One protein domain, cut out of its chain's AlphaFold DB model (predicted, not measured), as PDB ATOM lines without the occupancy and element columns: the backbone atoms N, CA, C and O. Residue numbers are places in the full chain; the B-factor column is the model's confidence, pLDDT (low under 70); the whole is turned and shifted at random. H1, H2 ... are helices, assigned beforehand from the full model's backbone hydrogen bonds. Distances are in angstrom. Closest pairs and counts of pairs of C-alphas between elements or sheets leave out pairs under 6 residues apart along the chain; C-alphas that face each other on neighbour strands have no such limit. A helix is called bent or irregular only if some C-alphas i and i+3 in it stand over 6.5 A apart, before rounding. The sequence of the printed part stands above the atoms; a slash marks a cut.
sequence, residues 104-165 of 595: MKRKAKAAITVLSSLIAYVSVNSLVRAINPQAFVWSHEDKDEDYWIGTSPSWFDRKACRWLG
ATOM      1  N   MET A 104     -17.896 -85.834 216.111       67.12
ATOM      2  CA  MET A 104     -16.843 -85.331 217.003       67.12
ATOM      3  C   MET A 104     -15.553 -86.147 216.897       67.12
ATOM      4  O   MET A 104     -14.477 -85.562 216.825       67.12
ATOM      5  N   LYS A 105     -15.628 -87.482 216.793       71.88
ATOM      6  CA  LYS A 105     -14.442 -88.325 216.552       71.88
ATOM      7  C   LYS A 105     -13.789 -88.043 215.198       71.88
ATOM      8  O   LYS A 105     -12.564 -88.047 215.122       71.88
ATOM      9  N   ARG A 106     -14.565 -87.790 214.137       71.31
ATOM     10  CA  ARG A 106     -14.031 -87.399 212.818       71.31
ATOM     11  C   ARG A 106     -13.368 -86.022 212.862       71.31
ATOM     12  O   ARG A 106     -12.251 -85.895 212.374       71.31
ATOM     13  N   LYS A 107     -13.999 -85.033 213.505       70.38
ATOM     14  CA  LYS A 107     -13.426 -83.690 213.708       70.38
ATOM     15  C   LYS A 107     -12.156 -83.732 214.561       70.38
ATOM     16  O   LYS A 107     -11.165 -83.119 214.190       70.38
ATOM     17  N   ALA A 108     -12.149 -84.510 215.643       78.19
ATOM     18  CA  ALA A 108     -10.977 -84.689 216.498       78.19
ATOM     19  C   ALA A 108      -9.835 -85.402 215.764       78.19
ATOM     20  O   ALA A 108      -8.697 -84.958 215.845       78.19
ATOM     21  N   LYS A 109     -10.122 -86.462 214.995       79.06
ATOM     22  CA  LYS A 109      -9.109 -87.124 214.158       79.06
ATOM     23  C   LYS A 109      -8.541 -86.176 213.105       79.06
ATOM     24  O   LYS A 109      -7.328 -86.104 212.987       79.06
ATOM     25  N   ALA A 110      -9.387 -85.419 212.405       76.12
ATOM     26  CA  ALA A 110      -8.936 -84.426 211.433       76.12
ATOM     27  C   ALA A 110      -8.065 -83.341 212.091       76.12
ATOM     28  O   ALA A 110      -6.992 -83.034 211.583       76.12
ATOM     29  N   ALA A 111      -8.475 -82.822 213.252       79.25
ATOM     30  CA  ALA A 111      -7.700 -81.841 214.008       79.25
ATOM     31  C   ALA A 111      -6.347 -82.403 214.470       79.25
ATOM     32  O   ALA A 111      -5.331 -81.738 214.305       79.25
ATOM     33  N   ILE A 112      -6.312 -83.637 214.987       87.50
ATOM     34  CA  ILE A 112      -5.068 -84.313 215.383       87.50
ATOM     35  C   ILE A 112      -4.160 -84.496 214.169       87.50
ATOM     36  O   ILE A 112      -2.987 -84.161 214.252       87.50
ATOM     37  N   THR A 113      -4.681 -84.969 213.035       86.88
ATOM     38  CA  THR A 113      -3.881 -85.138 211.816       86.88
ATOM     39  C   THR A 113      -3.294 -83.808 211.351       86.88
ATOM     40  O   THR A 113      -2.092 -83.737 211.122       86.88
ATOM     41  N   VAL A 114      -4.096 -82.742 211.288       81.44
ATOM     42  CA  VAL A 114      -3.620 -81.404 210.903       81.44
ATOM     43  C   VAL A 114      -2.556 -80.893 211.875       81.44
ATOM     44  O   VAL A 114      -1.502 -80.431 211.441       81.44
ATOM     45  N   LEU A 115      -2.791 -81.011 213.184       85.50
ATOM     46  CA  LEU A 115      -1.861 -80.529 214.202       85.50
ATOM     47  C   LEU A 115      -0.552 -81.333 214.196       85.50
ATOM     48  O   LEU A 115       0.525 -80.749 214.245       85.50
ATOM     49  N   SER A 116      -0.626 -82.663 214.080       85.88
ATOM     50  CA  SER A 116       0.547 -83.536 213.967       85.88
ATOM     51  C   SER A 116       1.343 -83.253 212.696       85.88
ATOM     52  O   SER A 116       2.569 -83.190 212.759       85.88
ATOM     53  N   SER A 117       0.676 -83.019 211.561       85.81
ATOM     54  CA  SER A 117       1.335 -82.611 210.318       85.81
ATOM     55  C   SER A 117       2.009 -81.244 210.442       85.81
ATOM     56  O   SER A 117       3.139 -81.091 209.985       85.81
ATOM     57  N   LEU A 118       1.373 -80.269 211.100       80.44
ATOM     58  CA  LEU A 118       1.956 -78.944 211.333       80.44
ATOM     59  C   LEU A 118       3.179 -79.021 212.256       80.44
ATOM     60  O   LEU A 118       4.214 -78.433 211.953       80.44
ATOM     61  N   ILE A 119       3.087 -79.781 213.349       85.62
ATOM     62  CA  ILE A 119       4.207 -79.998 214.274       85.62
ATOM     63  C   ILE A 119       5.358 -80.697 213.549       85.62
ATOM     64  O   ILE A 119       6.505 -80.271 213.684       85.62
ATOM     65  N   ALA A 120       5.073 -81.728 212.749       85.88
ATOM     66  CA  ALA A 120       6.089 -82.417 211.962       85.88
ATOM     67  C   ALA A 120       6.755 -81.466 210.957       85.88
ATOM     68  O   ALA A 120       7.981 -81.418 210.892       85.88
ATOM     69  N   TYR A 121       5.970 -80.658 210.239       80.06
ATOM     70  CA  TYR A 121       6.478 -79.652 209.307       80.06
ATOM     71  C   TYR A 121       7.394 -78.639 210.000       80.06
ATOM     72  O   TYR A 121       8.532 -78.466 209.576       80.06
ATOM     73  N   VAL A 122       6.942 -78.025 211.098       81.12
ATOM     74  CA  VAL A 122       7.734 -77.055 211.875       81.12
ATOM     75  C   VAL A 122       9.021 -77.689 212.401       81.12
ATOM     76  O   VAL A 122      10.091 -77.084 212.321       81.12
ATOM     77  N   SER A 123       8.937 -78.917 212.916       81.19
ATOM     78  CA  SER A 123      10.090 -79.617 213.490       81.19
ATOM     79  C   SER A 123      11.127 -79.958 212.424       81.19
ATOM     80  O   SER A 123      12.312 -79.691 212.613       81.19
ATOM     81  N   VAL A 124      10.683 -80.493 211.282       82.50
ATOM     82  CA  VAL A 124      11.559 -80.821 210.150       82.50
ATOM     83  C   VAL A 124      12.148 -79.548 209.550       82.50
ATOM     84  O   VAL A 124      13.358 -79.467 209.389       82.50
ATOM     85  N   ASN A 125      11.335 -78.526 209.279       74.62
ATOM     86  CA  ASN A 125      11.797 -77.261 208.708       74.62
ATOM     87  C   ASN A 125      12.821 -76.565 209.622       74.62
ATOM     88  O   ASN A 125      13.881 -76.147 209.157       74.62
ATOM     89  N   SER A 126      12.570 -76.520 210.938       76.38
ATOM     90  CA  SER A 126      13.532 -75.966 211.898       76.38
ATOM     91  C   SER A 126      14.815 -76.796 211.994       76.38
ATOM     92  O   SER A 126      15.874 -76.220 212.242       76.38
ATOM     93  N   LEU A 127      14.741 -78.122 211.842       80.50
ATOM     94  CA  LEU A 127      15.915 -78.996 211.851       80.50
ATOM     95  C   LEU A 127      16.752 -78.810 210.580       80.50
ATOM     96  O   LEU A 127      17.967 -78.660 210.665       80.50
ATOM     97  N   VAL A 128      16.108 -78.749 209.411       79.75
ATOM     98  CA  VAL A 128      16.784 -78.538 208.122       79.75
ATOM     99  C   VAL A 128      17.465 -77.169 208.089       79.75
ATOM    100  O   VAL A 128      18.620 -77.094 207.684       79.75
ATOM    101  N   ARG A 129      16.824 -76.107 208.602       73.94
ATOM    102  CA  ARG A 129      17.448 -74.775 208.732       73.94
ATOM    103  C   ARG A 129      18.653 -74.760 209.672       73.94
ATOM    104  O   ARG A 129      19.612 -74.047 209.407       73.94
ATOM    105  N   ALA A 130      18.623 -75.546 210.748       77.69
ATOM    106  CA  ALA A 130      19.739 -75.631 211.690       77.69
ATOM    107  C   ALA A 130      20.932 -76.430 211.135       77.69
ATOM    108  O   ALA A 130      22.075 -76.092 211.425       77.69
ATOM    109  N   ILE A 131      20.673 -77.485 210.356       85.31
ATOM    110  CA  ILE A 131      21.718 -78.365 209.806       85.31
ATOM    111  C   ILE A 131      22.287 -77.814 208.491       85.31
ATOM    112  O   ILE A 131      23.475 -77.972 208.224       85.31
ATOM    113  N   ASN A 132      21.456 -77.181 207.661       79.31
ATOM    114  CA  ASN A 132      21.850 -76.661 206.355       79.31
ATOM    115  C   ASN A 132      21.208 -75.288 206.077       79.31
ATOM    116  O   ASN A 132      20.273 -75.191 205.277       79.31
ATOM    117  N   PRO A 133      21.706 -74.210 206.712       73.06
ATOM    118  CA  PRO A 133      21.179 -72.863 206.495       73.06
ATOM    119  C   PRO A 133      21.349 -72.392 205.042       73.06
ATOM    120  O   PRO A 133      20.488 -71.692 204.519       73.06
ATOM    121  N   GLN A 134      22.399 -72.849 204.344       77.62
ATOM    122  CA  GLN A 134      22.662 -72.505 202.940       77.62
ATOM    123  C   GLN A 134      21.582 -73.020 201.976       77.62
ATOM    124  O   GLN A 134      21.423 -72.466 200.896       77.62
ATOM    125  N   ALA A 135      20.793 -74.033 202.356       71.56
ATOM    126  CA  ALA A 135      19.660 -74.495 201.546       71.56
ATOM    127  C   ALA A 135      18.524 -73.461 201.420       71.56
ATOM    128  O   ALA A 135      17.614 -73.665 200.617       71.56
ATOM    129  N   PHE A 136      18.562 -72.387 202.214       67.62
ATOM    130  CA  PHE A 136      17.554 -71.326 202.241       67.62
ATOM    131  C   PHE A 136      18.112 -69.955 201.843       67.62
ATOM    132  O   PHE A 136      17.372 -68.980 201.904       67.62
ATOM    133  N   VAL A 137      19.385 -69.894 201.443       67.31
ATOM    134  CA  VAL A 137      20.017 -68.706 200.861       67.31
ATOM    135  C   VAL A 137      19.907 -68.853 199.345       67.31
ATOM    136  O   VAL A 137      20.582 -69.687 198.740       67.31
ATOM    137  N   TRP A 138      19.000 -68.097 198.740       64.62
ATOM    138  CA  TRP A 138      18.688 -68.120 197.310       64.62
ATOM    139  C   TRP A 138      19.456 -67.039 196.557       64.62
ATOM    140  O   TRP A 138      19.862 -67.263 195.416       64.62
ATOM    141  N   SER A 139      19.695 -65.899 197.205       67.00
ATOM    142  CA  SER A 139      20.541 -64.815 196.709       67.00
ATOM    143  C   SER A 139      21.537 -64.345 197.773       67.00
ATOM    144  O   SER A 139      21.503 -64.779 198.926       67.00
ATOM    145  N   HIS A 140      22.480 -63.481 197.388       68.69
ATOM    146  CA  HIS A 140      23.453 -62.946 198.340       68.69
ATOM    147  C   HIS A 140      22.767 -62.099 199.426       68.69
ATOM    148  O   HIS A 140      23.224 -62.069 200.565       68.69
ATOM    149  N   GLU A 141      21.657 -61.459 199.068       72.62
ATOM    150  CA  GLU A 141      20.837 -60.574 199.894       72.62
ATOM    151  C   GLU A 141      20.097 -61.338 201.002       72.62
ATOM    152  O   GLU A 141      19.894 -60.796 202.086       72.62
ATOM    153  N   ASP A 142      19.793 -62.629 200.808       70.38
ATOM    154  CA  ASP A 142      19.208 -63.472 201.864       70.38
ATOM    155  C   ASP A 142      20.133 -63.615 203.088       70.38
ATOM    156  O   ASP A 142      19.692 -64.031 204.156       70.38
ATOM    157  N   LYS A 143      21.420 -63.259 202.975       72.75
ATOM    158  CA  LYS A 143      22.343 -63.246 204.120       72.75
ATOM    159  C   LYS A 143      22.029 -62.141 205.135       72.75
ATOM    160  O   LYS A 143      22.397 -62.294 206.298       72.75
ATOM    161  N   ASP A 144      21.333 -61.078 204.733       73.12
ATOM    162  CA  ASP A 144      20.962 -59.967 205.624       73.12
ATOM    163  C   ASP A 144      19.756 -60.315 206.521       73.12
ATOM    164  O   ASP A 144      19.409 -59.579 207.450       73.12
ATOM    165  N   GLU A 145      19.121 -61.461 206.261       73.62
ATOM    166  CA  GLU A 145      17.882 -61.909 206.886       73.62
ATOM    167  C   GLU A 145      17.981 -62.037 208.412       73.62
ATOM    168  O   GLU A 145      17.093 -61.565 209.123       73.62
ATOM    169  N   ASP A 146      19.063 -62.620 208.935       72.25
ATOM    170  CA  ASP A 146      19.229 -62.832 210.379       72.25
ATOM    171  C   ASP A 146      19.315 -61.504 211.148       72.25
ATOM    172  O   ASP A 146      18.713 -61.351 212.218       72.25
ATOM    173  N   TYR A 147      20.038 -60.528 210.588       77.12
ATOM    174  CA  TYR A 147      20.144 -59.190 211.164       77.12
ATOM    175  C   TYR A 147      18.797 -58.467 211.102       77.12
ATOM    176  O   TYR A 147      18.321 -57.965 212.122       77.12
ATOM    177  N   TRP A 148      18.151 -58.476 209.935       77.75
ATOM    178  CA  TRP A 148      16.869 -57.814 209.715       77.75
ATOM    179  C   TRP A 148      15.759 -58.347 210.619       77.75
ATOM    180  O   TRP A 148      15.111 -57.574 211.323       77.75
ATOM    181  N   ILE A 149      15.586 -59.669 210.686       74.06
ATOM    182  CA  ILE A 149      14.607 -60.289 211.584       74.06
ATOM    183  C   ILE A 149      14.894 -59.894 213.034       74.06
ATOM    184  O   ILE A 149      13.963 -59.644 213.799       74.06
ATOM    185  N   GLY A 150      16.170 -59.788 213.419       71.69
ATOM    186  CA  GLY A 150      16.586 -59.304 214.735       71.69
ATOM    187  C   GLY A 150      16.038 -57.918 215.097       71.69
ATOM    188  O   GLY A 150      15.789 -57.664 216.277       71.69
ATOM    189  N   THR A 151      15.788 -57.059 214.103       75.12
ATOM    190  CA  THR A 151      15.217 -55.711 214.286       75.12
ATOM    191  C   THR A 151      13.695 -55.693 214.444       75.12
ATOM    192  O   THR A 151      13.147 -54.694 214.913       75.12
ATOM    193  N   SER A 152      12.995 -56.784 214.103       74.31
ATOM    194  CA  SER A 152      11.535 -56.846 214.210       74.31
ATOM    195  C   SER A 152      11.080 -56.549 215.640       74.31
ATOM    196  O   SER A 152      11.602 -57.165 216.574       74.31
ATOM    197  N   PRO A 153      10.055 -55.701 215.858       72.06
ATOM    198  CA  PRO A 153       9.476 -55.498 217.184       72.06
ATOM    199  C   PRO A 153       8.654 -56.715 217.646       72.06
ATOM    200  O   PRO A 153       8.516 -56.964 218.847       72.06
ATOM    201  N   SER A 154       8.166 -57.539 216.714       77.94
ATOM    202  CA  SER A 154       7.305 -58.685 216.993       77.94
ATOM    203  C   SER A 154       8.109 -59.920 217.388       77.94
ATOM    204  O   SER A 154       8.861 -60.488 216.598       77.94
ATOM    205  N   TRP A 155       7.893 -60.417 218.610       78.81
ATOM    206  CA  TRP A 155       8.457 -61.706 219.026       78.81
ATOM    207  C   TRP A 155       8.015 -62.847 218.104       78.81
ATOM    208  O   TRP A 155       8.810 -63.743 217.822       78.81
ATOM    209  N   PHE A 156       6.766 -62.802 217.623       74.00
ATOM    210  CA  PHE A 156       6.245 -63.820 216.719       74.00
ATOM    211  C   PHE A 156       7.011 -63.815 215.399       74.00
ATOM    212  O   PHE A 156       7.405 -64.880 214.955       74.00
ATOM    213  N   ASP A 157       7.308 -62.651 214.824       74.75
ATOM    214  CA  ASP A 157       8.055 -62.554 213.564       74.75
ATOM    215  C   ASP A 157       9.498 -63.075 213.710       74.75
ATOM    216  O   ASP A 157       9.962 -63.897 212.915       74.75
ATOM    217  N   ARG A 158      10.152 -62.760 214.841       75.50
ATOM    218  CA  ARG A 158      11.478 -63.303 215.205       75.50
ATOM    219  C   ARG A 158      11.519 -64.829 215.342       75.50
ATOM    220  O   ARG A 158      12.600 -65.420 215.325       75.50
ATOM    221  N   LYS A 159      10.372 -65.491 215.532       76.88
ATOM    222  CA  LYS A 159      10.271 -66.955 215.686       76.88
ATOM    223  C   LYS A 159       9.614 -67.649 214.495       76.88
ATOM    224  O   LYS A 159      10.026 -68.754 214.144       76.88
ATOM    225  N   ALA A 160       8.647 -67.007 213.850       73.00
ATOM    226  CA  ALA A 160       7.893 -67.525 212.716       73.00
ATOM    227  C   ALA A 160       8.798 -67.773 211.510       73.00
ATOM    228  O   ALA A 160       8.623 -68.788 210.839       73.00
ATOM    229  N   CYS A 161       9.828 -66.950 211.300       70.25
ATOM    230  CA  CYS A 161      10.785 -67.208 210.229       70.25
ATOM    231  C   CYS A 161      11.505 -68.550 210.418       70.25
ATOM    232  O   CYS A 161      11.562 -69.384 209.513       70.25
ATOM    233  N   ARG A 162      11.962 -68.817 211.646       67.06
ATOM    234  CA  ARG A 162      12.656 -70.062 211.997       67.06
ATOM    235  C   ARG A 162      11.742 -71.289 211.930       67.06
ATOM    236  O   ARG A 162      12.199 -72.367 211.558       67.06
ATOM    237  N   TRP A 163      10.485 -71.155 212.341       63.25
ATOM    238  CA  TRP A 163       9.566 -72.288 212.505       63.25
ATOM    239  C   TRP A 163       8.723 -72.570 211.263       63.25
ATOM    240  O   TRP A 163       8.542 -73.725 210.881       63.25
ATOM    241  N   LEU A 164       8.233 -71.517 210.615       65.50
ATOM    242  CA  LEU A 164       7.253 -71.569 209.530       65.50
ATOM    243  C   LEU A 164       7.822 -71.083 208.190       65.50
ATOM    244  O   LEU A 164       7.142 -71.200 207.179       65.50
ATOM    245  N   GLY A 165       9.047 -70.540 208.162       61.72
ATOM    246  CA  GLY A 165       9.621 -69.932 206.957       61.72
ATOM    247  C   GLY A 165       8.956 -68.613 206.551       61.72
ATOM    248  O   GLY A 165       9.203 -68.124 205.454       61.72
TER     249      GLY A 165
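AT A GLANCE: This is residues 104 to 165 of the 595 residues of an uncharacterized protein of Aspergillus sp. HF37 (UniProt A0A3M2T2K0). One long helix, H1, makes the longest axis, and its first half, residues 104 to 117, sticks out as a free arm. Beyond its last residue the chain turns through the one-turn helix H2, runs away from H1 in H3 and folds back in H4, whose last turns meet the second half of H1 crosswise and close a small ring of helices. The printed part has 62 residues with four named helices, in the order H1, H2, H3, H4, and no named strand; its class is all helix. The whole is only just loose, close to extended, with a radius of gyration of the C-alphas of 15.4 A, and it is elongated, spanning 48 by 27 by 15 A.

IN THESE COORDINATES: H1 holds residues 104 to 131 and is 39.8 A long, from C-alpha 104 at (-16.843, -85.331, 217.003) to C-alpha 131 at (21.718, -78.365, 209.806). H2, residues 133 to 136, measures 5.8 A. H3, residues 141 to 151, measures 16.2 A; it is irregular, with C-alphas 143 and 146 7.0 A apart. H4, residues 155 to 164, measures 13.7 A and ends with C-alpha 164 at (7.253, -71.569, 209.530). H4 is neither bent nor irregular, but only just: C-alphas 158 and 161 are 6.4 A apart.

HOW THE PARTS SIT: H1 touches H4 with its residues 122 to 129 alone. Their closest C-alphas are those of Val 122 and Trp 163, 5.1 A apart, and their lines are about perpendicular, at 88 degrees. H1 and H2 are close but not clearly touching; their closest C-alphas, those of Arg 129 and Phe 136, are 7.4 A apart. H2 and H3 are near each other, with 5 pairs of C-alphas within 10 A. H3 and H4 only just touch, with 3 pairs of C-alphas within 8 A, and touch only at the corner by their link; the closest C-alphas, those of Ile 149 and Arg 158, are 5.7 A apart. H3 and H4 run opposite ways at a steep tilt of 37 degrees, only just past shallow. H1 and H3 are apart, as are H2 and H4. In H1 every O i to N i+4 pair is within hydrogen-bond range, in H3 4 of 7 and in H4 5 of 6 are, and H2 is too short for such a pair.

THE WHOLE: The C-alphas of Met 104 and His 140 are the two farthest apart, at 49.7 A. Residues 104 to 117, which belong to H1, and residues 151 to 156 stand free; without them the body of 42 residues spans 29 by 20 by 12 A. The printed part has no cut, and its three links, H1 to H2, H2 to H3 and H3 to H4, are tight. The mean pLDDT of the printed part is 75.5, and residue 104, residues 136 to 140 and residues 162 to 165 are under 70.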